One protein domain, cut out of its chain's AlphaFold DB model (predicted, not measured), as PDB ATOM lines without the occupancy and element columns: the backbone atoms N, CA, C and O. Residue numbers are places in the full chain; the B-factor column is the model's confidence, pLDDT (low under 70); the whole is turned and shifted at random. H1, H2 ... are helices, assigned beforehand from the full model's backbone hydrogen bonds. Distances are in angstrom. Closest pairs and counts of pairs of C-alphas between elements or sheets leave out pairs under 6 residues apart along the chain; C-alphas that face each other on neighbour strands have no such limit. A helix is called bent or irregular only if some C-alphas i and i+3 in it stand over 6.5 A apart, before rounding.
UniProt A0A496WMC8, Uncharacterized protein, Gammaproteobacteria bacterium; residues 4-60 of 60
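This is residues 4 to 60 of the 60 residues of an uncharacterized protein of Gammaproteobacteria bacterium (UniProt A0A496WMC8). The model is a wide open V lying nearly in one plane: the long bent helix H1 makes one side, the helix H2 makes the other, and a five-residue link makes the corner. Nothing fills the space between the two sides, and H1 itself bends partway along into two arms, H1a and H1b. The printed part has 57 residues, with two named helices in the order H1, H2 and no named strand, and its class is all helix. It is extended, with a radius of gyration of the C-alphas of 16.8 A, and flat, spanning 47 by 39 by 7 A.

Begin with the longest helix, H1, residues 4 to 33, which by its hydrogen bonds was assigned as one helix but is bent: C-alphas 19 and 22 are 6.7 A apart. Its arms are H1a, residues 4 to 19, and H1b, residues 22 to 33, and their lines stand at a steep tilt of 41 degrees. Past the tight link of residues 34 to 38 you reach H2, residues 39 to 59. H1a and H2 are apart, and H1b and H2 are apart too, with no C-alpha of either arm within 8 A of H2. Look at the backbone: each O i to N i+4 pair is within hydrogen-bond range in H1a and H2, and 7 of 8 are in H1b.

Find C-alpha 4 at (42.731, -21.511, -15.759); from there H1a runs 22.2 A to C-alpha 19. H1b runs 17.5 A from Pro 22 to Ser 33. H2 begins at C-alpha 39, (32.789, -59.434, -20.392), and runs 29.9 A to C-alpha 59, (35.383, -41.373, -44.079).

The two C-alphas farthest apart, those of Trp 4 and Glu 35, are 47.5 A apart. The printed part has no cut. In the B-factor column the mean pLDDT of the printed part is 86.4; look for values under 70 at residues 31 to 32, 35 to 37 and 60.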
ATOM      1  N   TRP A   4      43.949 -21.348 -16.548       94.31
ATOM      2  CA  TRP A   4      42.731 -21.511 -15.759       94.31
ATOM      3  C   TRP A   4      41.802 -22.604 -16.289       94.31
ATOM      4  O   TRP A   4      41.211 -23.336 -15.497       94.31
ATOM      5  N   GLU A   5      41.706 -22.763 -17.609       92.56
ATOM      6  CA  GLU A   5      40.912 -23.827 -18.233       92.56
ATOM      7  C   GLU A   5      41.525 -25.199 -17.950       92.56
ATOM      8  O   GLU A   5      40.809 -26.155 -17.661       92.56
ATOM      9  N   GLN A   6      42.858 -25.291 -17.974       92.88
ATOM     10  CA  GLN A   6      43.573 -26.526 -17.660       92.88
ATOM     11  C   GLN A   6      43.397 -26.932 -16.189       92.88
ATOM     12  O   GLN A   6      43.174 -28.107 -15.896       92.88
ATOM     13  N   LEU A   7      43.447 -25.964 -15.268       95.56
ATOM     14  CA  LEU A   7      43.164 -26.179 -13.844       95.56
ATOM     15  C   LEU A   7      41.720 -26.638 -13.613       95.56
ATOM     16  O   LEU A   7      41.498 -27.619 -12.901       95.56
ATOM     17  N   LEU A   8      40.744 -25.985 -14.249       95.25
ATOM     18  CA  LEU A   8      39.338 -26.393 -14.187       95.25
ATOM     19  C   LEU A   8      39.126 -27.803 -14.740       95.25
ATOM     20  O   LEU A   8      38.445 -28.607 -14.105       95.25
ATOM     21  N   ALA A   9      39.738 -28.130 -15.879       94.62
ATOM     22  CA  ALA A   9      39.670 -29.463 -16.468       94.62
ATOM     23  C   ALA A   9      40.279 -30.529 -15.542       94.62
ATOM     24  O   ALA A   9      39.703 -31.605 -15.381       94.62
ATOM     25  N   ALA A  10      41.399 -30.223 -14.881       94.38
ATOM     26  CA  ALA A  10      42.022 -31.121 -13.915       94.38
ATOM     27  C   ALA A  10      41.129 -31.357 -12.684       94.38
ATOM     28  O   ALA A  10      40.940 -32.502 -12.269       94.38
ATOM     29  N   VAL A  11      40.535 -30.295 -12.130       96.50
ATOM     30  CA  VAL A  11      39.610 -30.385 -10.987       96.50
ATOM     31  C   VAL A  11      38.344 -31.153 -11.362       96.50
ATOM     32  O   VAL A  11      37.911 -32.021 -10.607       96.50
ATOM     33  N   LEU A  12      37.772 -30.893 -12.539       95.31
ATOM     34  CA  LEU A  12      36.620 -31.637 -13.050       95.31
ATOM     35  C   LEU A  12      36.951 -33.115 -13.262       95.31
ATOM     36  O   LEU A  12      36.168 -33.972 -12.860       95.31
ATOM     37  N   GLY A  13      38.120 -33.429 -13.823       94.31
ATOM     38  CA  GLY A  13      38.596 -34.805 -13.954       94.31
ATOM     39  C   GLY A  13      38.704 -35.510 -12.599       94.31
ATOM     40  O   GLY A  13      38.200 -36.621 -12.438       94.31
ATOM     41  N   LEU A  14      39.281 -34.840 -11.597       94.69
ATOM     42  CA  LEU A  14      39.359 -35.335 -10.219       94.69
ATOM     43  C   LEU A  14      37.977 -35.548  -9.591       94.69
ATOM     44  O   LEU A  14      37.758 -36.583  -8.966       94.69
ATOM     45  N   LEU A  15      37.038 -34.617  -9.780       94.62
ATOM     46  CA  LEU A  15      35.664 -34.736  -9.282       94.62
ATOM     47  C   LEU A  15      34.922 -35.910  -9.923       94.62
ATOM     48  O   LEU A  15      34.272 -36.674  -9.214       94.62
ATOM     49  N   ILE A  16      35.046 -36.088 -11.240       92.94
ATOM     50  CA  ILE A  16      34.469 -37.227 -11.965       92.94
ATOM     51  C   ILE A  16      35.044 -38.528 -11.404       92.94
ATOM     52  O   ILE A  16      34.286 -39.420 -11.022       92.94
ATOM     53  N   ILE A  17      36.370 -38.629 -11.273       89.50
ATOM     54  CA  ILE A  17      37.000 -39.813 -10.681       89.50
ATOM     55  C   ILE A  17      36.459 -40.034  -9.268       89.50
ATOM     56  O   ILE A  17      35.983 -41.122  -8.982       89.50
ATOM     57  N   PHE A  18      36.446 -39.026  -8.399       89.94
ATOM     58  CA  PHE A  18      35.993 -39.184  -7.015       89.94
ATOM     59  C   PHE A  18      34.505 -39.560  -6.899       89.94
ATOM     60  O   PHE A  18      34.133 -40.321  -6.010       89.94
ATOM     61  N   MET A  19      33.661 -39.080  -7.813       87.38
ATOM     62  CA  MET A  19      32.228 -39.376  -7.853       87.38
ATOM     63  C   MET A  19      31.932 -40.788  -8.377       87.38
ATOM     64  O   MET A  19      31.078 -41.489  -7.834       87.38
ATOM     65  N   PHE A  20      32.639 -41.234  -9.420       84.44
ATOM     66  CA  PHE A  20      32.379 -42.530 -10.056       84.44
ATOM     67  C   PHE A  20      33.227 -43.676  -9.491       84.44
ATOM     68  O   PHE A  20      32.766 -44.814  -9.472       84.44
ATOM     69  N   PHE A  21      34.426 -43.409  -8.974       79.81
ATOM     70  CA  PHE A  21      35.311 -44.406  -8.362       79.81
ATOM     71  C   PHE A  21      34.653 -45.262  -7.260       79.81
ATOM     72  O   PHE A  21      34.799 -46.486  -7.322       79.81
ATOM     73  N   PRO A  22      33.912 -44.707  -6.277       80.00
ATOM     74  CA  PRO A  22      33.234 -45.532  -5.275       80.00
ATOM     75  C   PRO A  22      32.146 -46.419  -5.900       80.00
ATOM     76  O   PRO A  22      32.007 -47.583  -5.528       80.00
ATOM     77  N   SER A  23      31.432 -45.908  -6.903       77.25
ATOM     78  CA  SER A  23      30.375 -46.626  -7.625       77.25
ATOM     79  C   SER A  23      30.923 -47.770  -8.487       77.25
ATOM     80  O   SER A  23      30.306 -48.832  -8.585       77.25
ATOM     81  N   ILE A  24      32.117 -47.593  -9.063       77.81
ATOM     82  CA  ILE A  24      32.809 -48.624  -9.847       77.81
ATOM     83  C   ILE A  24      33.168 -49.827  -8.969       77.81
ATOM     84  O   ILE A  24      33.044 -50.956  -9.434       77.81
ATOM     85  N   LYS A  25      33.551 -49.629  -7.699       71.31
ATOM     86  CA  LYS A  25      33.894 -50.746  -6.798       71.31
ATOM     87  C   LYS A  25      32.717 -51.698  -6.571       71.31
ATOM     88  O   LYS A  25      32.886 -52.904  -6.721       71.31
ATOM     89  N   GLY A  26      31.525 -51.163  -6.296       75.62
ATOM     90  CA  GLY A  26      30.317 -51.978  -6.120       75.62
ATOM     91  C   GLY A  26      29.887 -52.686  -7.411       75.62
ATOM     92  O   GLY A  26      29.523 -53.862  -7.393       75.62
ATOM     93  N   ALA A  27      29.996 -52.005  -8.555       74.81
ATOM     94  CA  ALA A  27      29.745 -52.615  -9.860       74.81
ATOM     95  C   ALA A  27      30.771 -53.716 -10.196       74.81
ATOM     96  O   ALA A  27      30.401 -54.767 -10.722       74.81
ATOM     97  N   MET A  28      32.044 -53.514  -9.845       71.50
ATOM     98  CA  MET A  28      33.115 -54.496 -10.017       71.50
ATOM     99  C   MET A  28      32.903 -55.730  -9.141       71.50
ATOM    100  O   MET A  28      33.022 -56.843  -9.650       71.50
ATOM    101  N   GLU A  29      32.548 -55.578  -7.865       76.69
ATOM    102  CA  GLU A  29      32.210 -56.721  -7.006       76.69
ATOM    103  C   GLU A  29      31.006 -57.488  -7.548       76.69
ATOM    104  O   GLU A  29      31.085 -58.703  -7.723       76.69
ATOM    105  N   LYS A  30      29.939 -56.786  -7.945       71.50
ATOM    106  CA  LYS A  30      28.771 -57.410  -8.582       71.50
ATOM    107  C   LYS A  30      29.140 -58.164  -9.865       71.50
ATOM    108  O   LYS A  30      28.653 -59.267 -10.080       71.50
ATOM    109  N   SER A  31      30.040 -57.622 -10.687       66.44
ATOM    110  CA  SER A  31      30.539 -58.298 -11.896       66.44
ATOM    111  C   SER A  31      31.447 -59.499 -11.601       66.44
ATOM    112  O   SER A  31      31.577 -60.405 -12.427       66.44
ATOM    113  N   ARG A  32      32.110 -59.508 -10.436       67.31
ATOM    114  CA  ARG A  32      32.995 -60.596 -10.009       67.31
ATOM    115  C   ARG A  32      32.188 -61.788  -9.506       67.31
ATOM    116  O   ARG A  32      32.601 -62.912  -9.786       67.31
ATOM    117  N   SER A  33      31.080 -61.507  -8.822       73.75
ATOM    118  CA  SER A  33      30.141 -62.468  -8.230       73.75
ATOM    119  C   SER A  33      29.026 -62.924  -9.175       73.75
ATOM    120  O   SER A  33      28.268 -63.818  -8.817       73.75
ATOM    121  N   ALA A  34      28.880 -62.302 -10.347       71.94
ATOM    122  CA  ALA A  34      27.872 -62.684 -11.330       71.94
ATOM    123  C   ALA A  34      28.157 -64.089 -11.894       71.94
ATOM    124  O   ALA A  34      29.279 -64.353 -12.335       71.94
ATOM    125  N   GLU A  35      27.136 -64.955 -11.900       61.81
ATOM    126  CA  GLU A  35      27.192 -66.303 -12.492       61.81
ATOM    127  C   GLU A  35      27.551 -66.254 -13.982       61.81
ATOM    128  O   GLU A  35      28.371 -67.043 -14.446       61.81
ATOM    129  N   GLU A  36      27.026 -65.265 -14.713       67.31
ATOM    130  CA  GLU A  36      27.352 -65.040 -16.119       67.31
ATOM    131  C   GLU A  36      28.185 -63.771 -16.316       67.31
ATOM    132  O   GLU A  36      27.741 -62.629 -16.171       67.31
ATOM    133  N   LYS A  37      29.446 -63.980 -16.685       67.75
ATOM    134  CA  LYS A  37      30.407 -62.922 -16.988       67.75
ATOM    135  C   LYS A  37      30.338 -62.548 -18.471       67.75
ATOM    136  O   LYS A  37      31.152 -63.007 -19.267       67.75
ATOM    137  N   HIS A  38      29.437 -61.639 -18.845       81.06
ATOM    138  CA  HIS A  38      29.313 -61.116 -20.225       81.06
ATOM    139  C   HIS A  38      30.448 -60.169 -20.669       81.06
ATOM    140  O   HIS A  38      30.281 -59.363 -21.585       81.06
ATOM    141  N   TRP A  39      31.626 -60.256 -20.050       79.94
ATOM    142  CA  TRP A  39      32.789 -59.434 -20.392       79.94
ATOM    143  C   TRP A  39      33.207 -59.592 -21.859       79.94
ATOM    144  O   TRP A  39      33.647 -58.623 -22.467       79.94
ATOM    145  N   GLY A  40      32.998 -60.777 -22.448       85.38
ATOM    146  CA  GLY A  40      33.219 -61.010 -23.878       85.38
ATOM    147  C   GLY A  40      32.284 -60.188 -24.770       85.38
ATOM    148  O   GLY A  40      32.741 -59.567 -25.726       85.38
ATOM    149  N   THR A  41      30.997 -60.107 -24.429       87.31
ATOM    150  CA  THR A  41      30.010 -59.299 -25.166       87.31
ATOM    151  C   THR A  41      30.304 -57.810 -25.038       87.31
ATOM    152  O   THR A  41      30.238 -57.082 -26.025       87.31
ATOM    153  N   VAL A  42      30.678 -57.357 -23.837       88.62
ATOM    154  CA  VAL A  42      31.080 -55.963 -23.600       88.62
ATOM    155  C   VAL A  42      32.327 -55.615 -24.414       88.62
ATOM    156  O   VAL A  42      32.362 -54.566 -25.054       88.62
ATOM    157  N   LEU A  43      33.324 -56.503 -24.440       90.94
ATOM    158  CA  LEU A  43      34.542 -56.309 -25.225       90.94
ATOM    159  C   LEU A  43      34.246 -56.264 -26.729       90.94
ATOM    160  O   LEU A  43      34.764 -55.397 -27.427       90.94
ATOM    161  N   LEU A  44      33.387 -57.161 -27.219       93.94
ATOM    162  CA  LEU A  44      32.971 -57.192 -28.621       93.94
ATOM    163  C   LEU A  44      32.216 -55.918 -29.011       93.94
ATOM    164  O   LEU A  44      32.502 -55.333 -30.054       93.94
ATOM    165  N   LEU A  45      31.306 -55.448 -28.157       94.50
ATOM    166  CA  LEU A  45      30.591 -54.193 -28.372       94.50
ATOM    167  C   LEU A  45      31.552 -52.997 -28.386       94.50
ATOM    168  O   LEU A  45      31.462 -52.155 -29.275       94.50
ATOM    169  N   ALA A  46      32.501 -52.941 -27.447       95.12
ATOM    170  CA  ALA A  46      33.510 -51.887 -27.395       95.12
ATOM    171  C   ALA A  46      34.407 -51.887 -28.643       95.12
ATOM    172  O   ALA A  46      34.676 -50.825 -29.208       95.12
ATOM    173  N   ALA A  47      34.827 -53.066 -29.110       96.44
ATOM    174  CA  ALA A  47      35.615 -53.217 -30.328       96.44
ATOM    175  C   ALA A  47      34.827 -52.778 -31.574       96.44
ATOM    176  O   ALA A  47      35.348 -52.009 -32.382       96.44
ATOM    177  N   ALA A  48      33.566 -53.201 -31.702       97.00
ATOM    178  CA  ALA A  48      32.696 -52.810 -32.810       97.00
ATOM    179  C   ALA A  48      32.451 -51.293 -32.838       97.00
ATOM    180  O   ALA A  48      32.574 -50.668 -33.890       97.00
ATOM    181  N   LEU A  49      32.170 -50.691 -31.678       97.31
ATOM    182  CA  LEU A  49      31.947 -49.251 -31.557       97.31
ATOM    183  C   LEU A  49      33.216 -48.456 -31.891       97.31
ATOM    184  O   LEU A  49      33.160 -47.485 -32.640       97.31
ATOM    185  N   THR A  50      34.371 -48.896 -31.386       96.62
ATOM    186  CA  THR A  50      35.667 -48.267 -31.683       96.62
ATOM    187  C   THR A  50      35.990 -48.355 -33.173       96.62
ATOM    188  O   THR A  50      36.355 -47.352 -33.781       96.62
ATOM    189  N   GLY A  51      35.795 -49.528 -33.787       97.31
ATOM    190  CA  GLY A  51      35.967 -49.713 -35.228       97.31
ATOM    191  C   GLY A  51      35.047 -48.805 -36.042       97.31
ATOM    192  O   GLY A  51      35.498 -48.166 -36.989       97.31
ATOM    193  N   PHE A  52      33.783 -48.673 -35.634       96.88
ATOM    194  CA  PHE A  52      32.830 -47.763 -36.271       96.88
ATOM    195  C   PHE A  52      33.272 -46.294 -36.190       96.88
ATOM    196  O   PHE A  52      33.228 -45.593 -37.197       96.88
ATOM    197  N   ILE A  53      33.753 -45.835 -35.030       96.81
ATOM    198  CA  ILE A  53      34.269 -44.466 -34.861       96.81
ATOM    199  C   ILE A  53      35.489 -44.227 -35.758       96.81
ATOM    200  O   ILE A  53      35.564 -43.192 -36.414       96.81
ATOM    201  N   ILE A  54      36.423 -45.182 -35.828       97.19
ATOM    202  CA  ILE A  54      37.598 -45.089 -36.711       97.19
ATOM    203  C   ILE A  54      37.168 -44.978 -38.177       97.19
ATOM    204  O   ILE A  54      37.695 -44.133 -38.902       97.19
ATOM    205  N   LEU A  55      36.204 -45.797 -38.610       96.50
ATOM    206  CA  LEU A  55      35.648 -45.723 -39.963       96.50
ATOM    207  C   LEU A  55      34.997 -44.364 -40.232       96.50
ATOM    208  O   LEU A  55      35.221 -43.796 -41.295       96.50
ATOM    209  N   LEU A  56      34.243 -43.827 -39.269       96.25
ATOM    210  CA  LEU A  56      33.641 -42.496 -39.364       96.25
ATOM    211  C   LEU A  56      34.702 -41.408 -39.543       96.25
ATOM    212  O   LEU A  56      34.596 -40.617 -40.470       96.25
ATOM    213  N   ILE A  57      35.741 -41.402 -38.701       95.81
ATOM    214  CA  ILE A  57      36.849 -40.439 -38.794       95.81
ATOM    215  C   ILE A  57      37.577 -40.571 -40.134       95.81
ATOM    216  O   ILE A  57      37.965 -39.570 -40.713       95.81
ATOM    217  N   SER A  58      37.765 -41.796 -40.625       92.69
ATOM    218  CA  SER A  58      38.484 -42.045 -41.881       92.69
ATOM    219  C   SER A  58      37.651 -41.719 -43.126       92.69
ATOM    220  O   SER A  58      38.209 -41.587 -44.212       92.69
ATOM    221  N   SER A  59      36.325 -41.656 -42.991       90.81
ATOM    222  CA  SER A  59      35.383 -41.373 -44.079       90.81
ATOM    223  C   SER A  59      35.033 -39.886 -44.212       90.81
ATOM    224  O   SER A  59      34.361 -39.527 -45.180       90.81
ATOM    225  N   VAL A  60      35.413 -39.056 -43.239       69.25
ATOM    226  CA  VAL A  60      35.190 -37.602 -43.211       69.25
ATOM    227  C   VAL A  60      36.470 -36.894 -43.630       69.25
ATOM    228  O   VAL A  60      36.356 -35.928 -44.415       69.25
TER     229      VAL A  60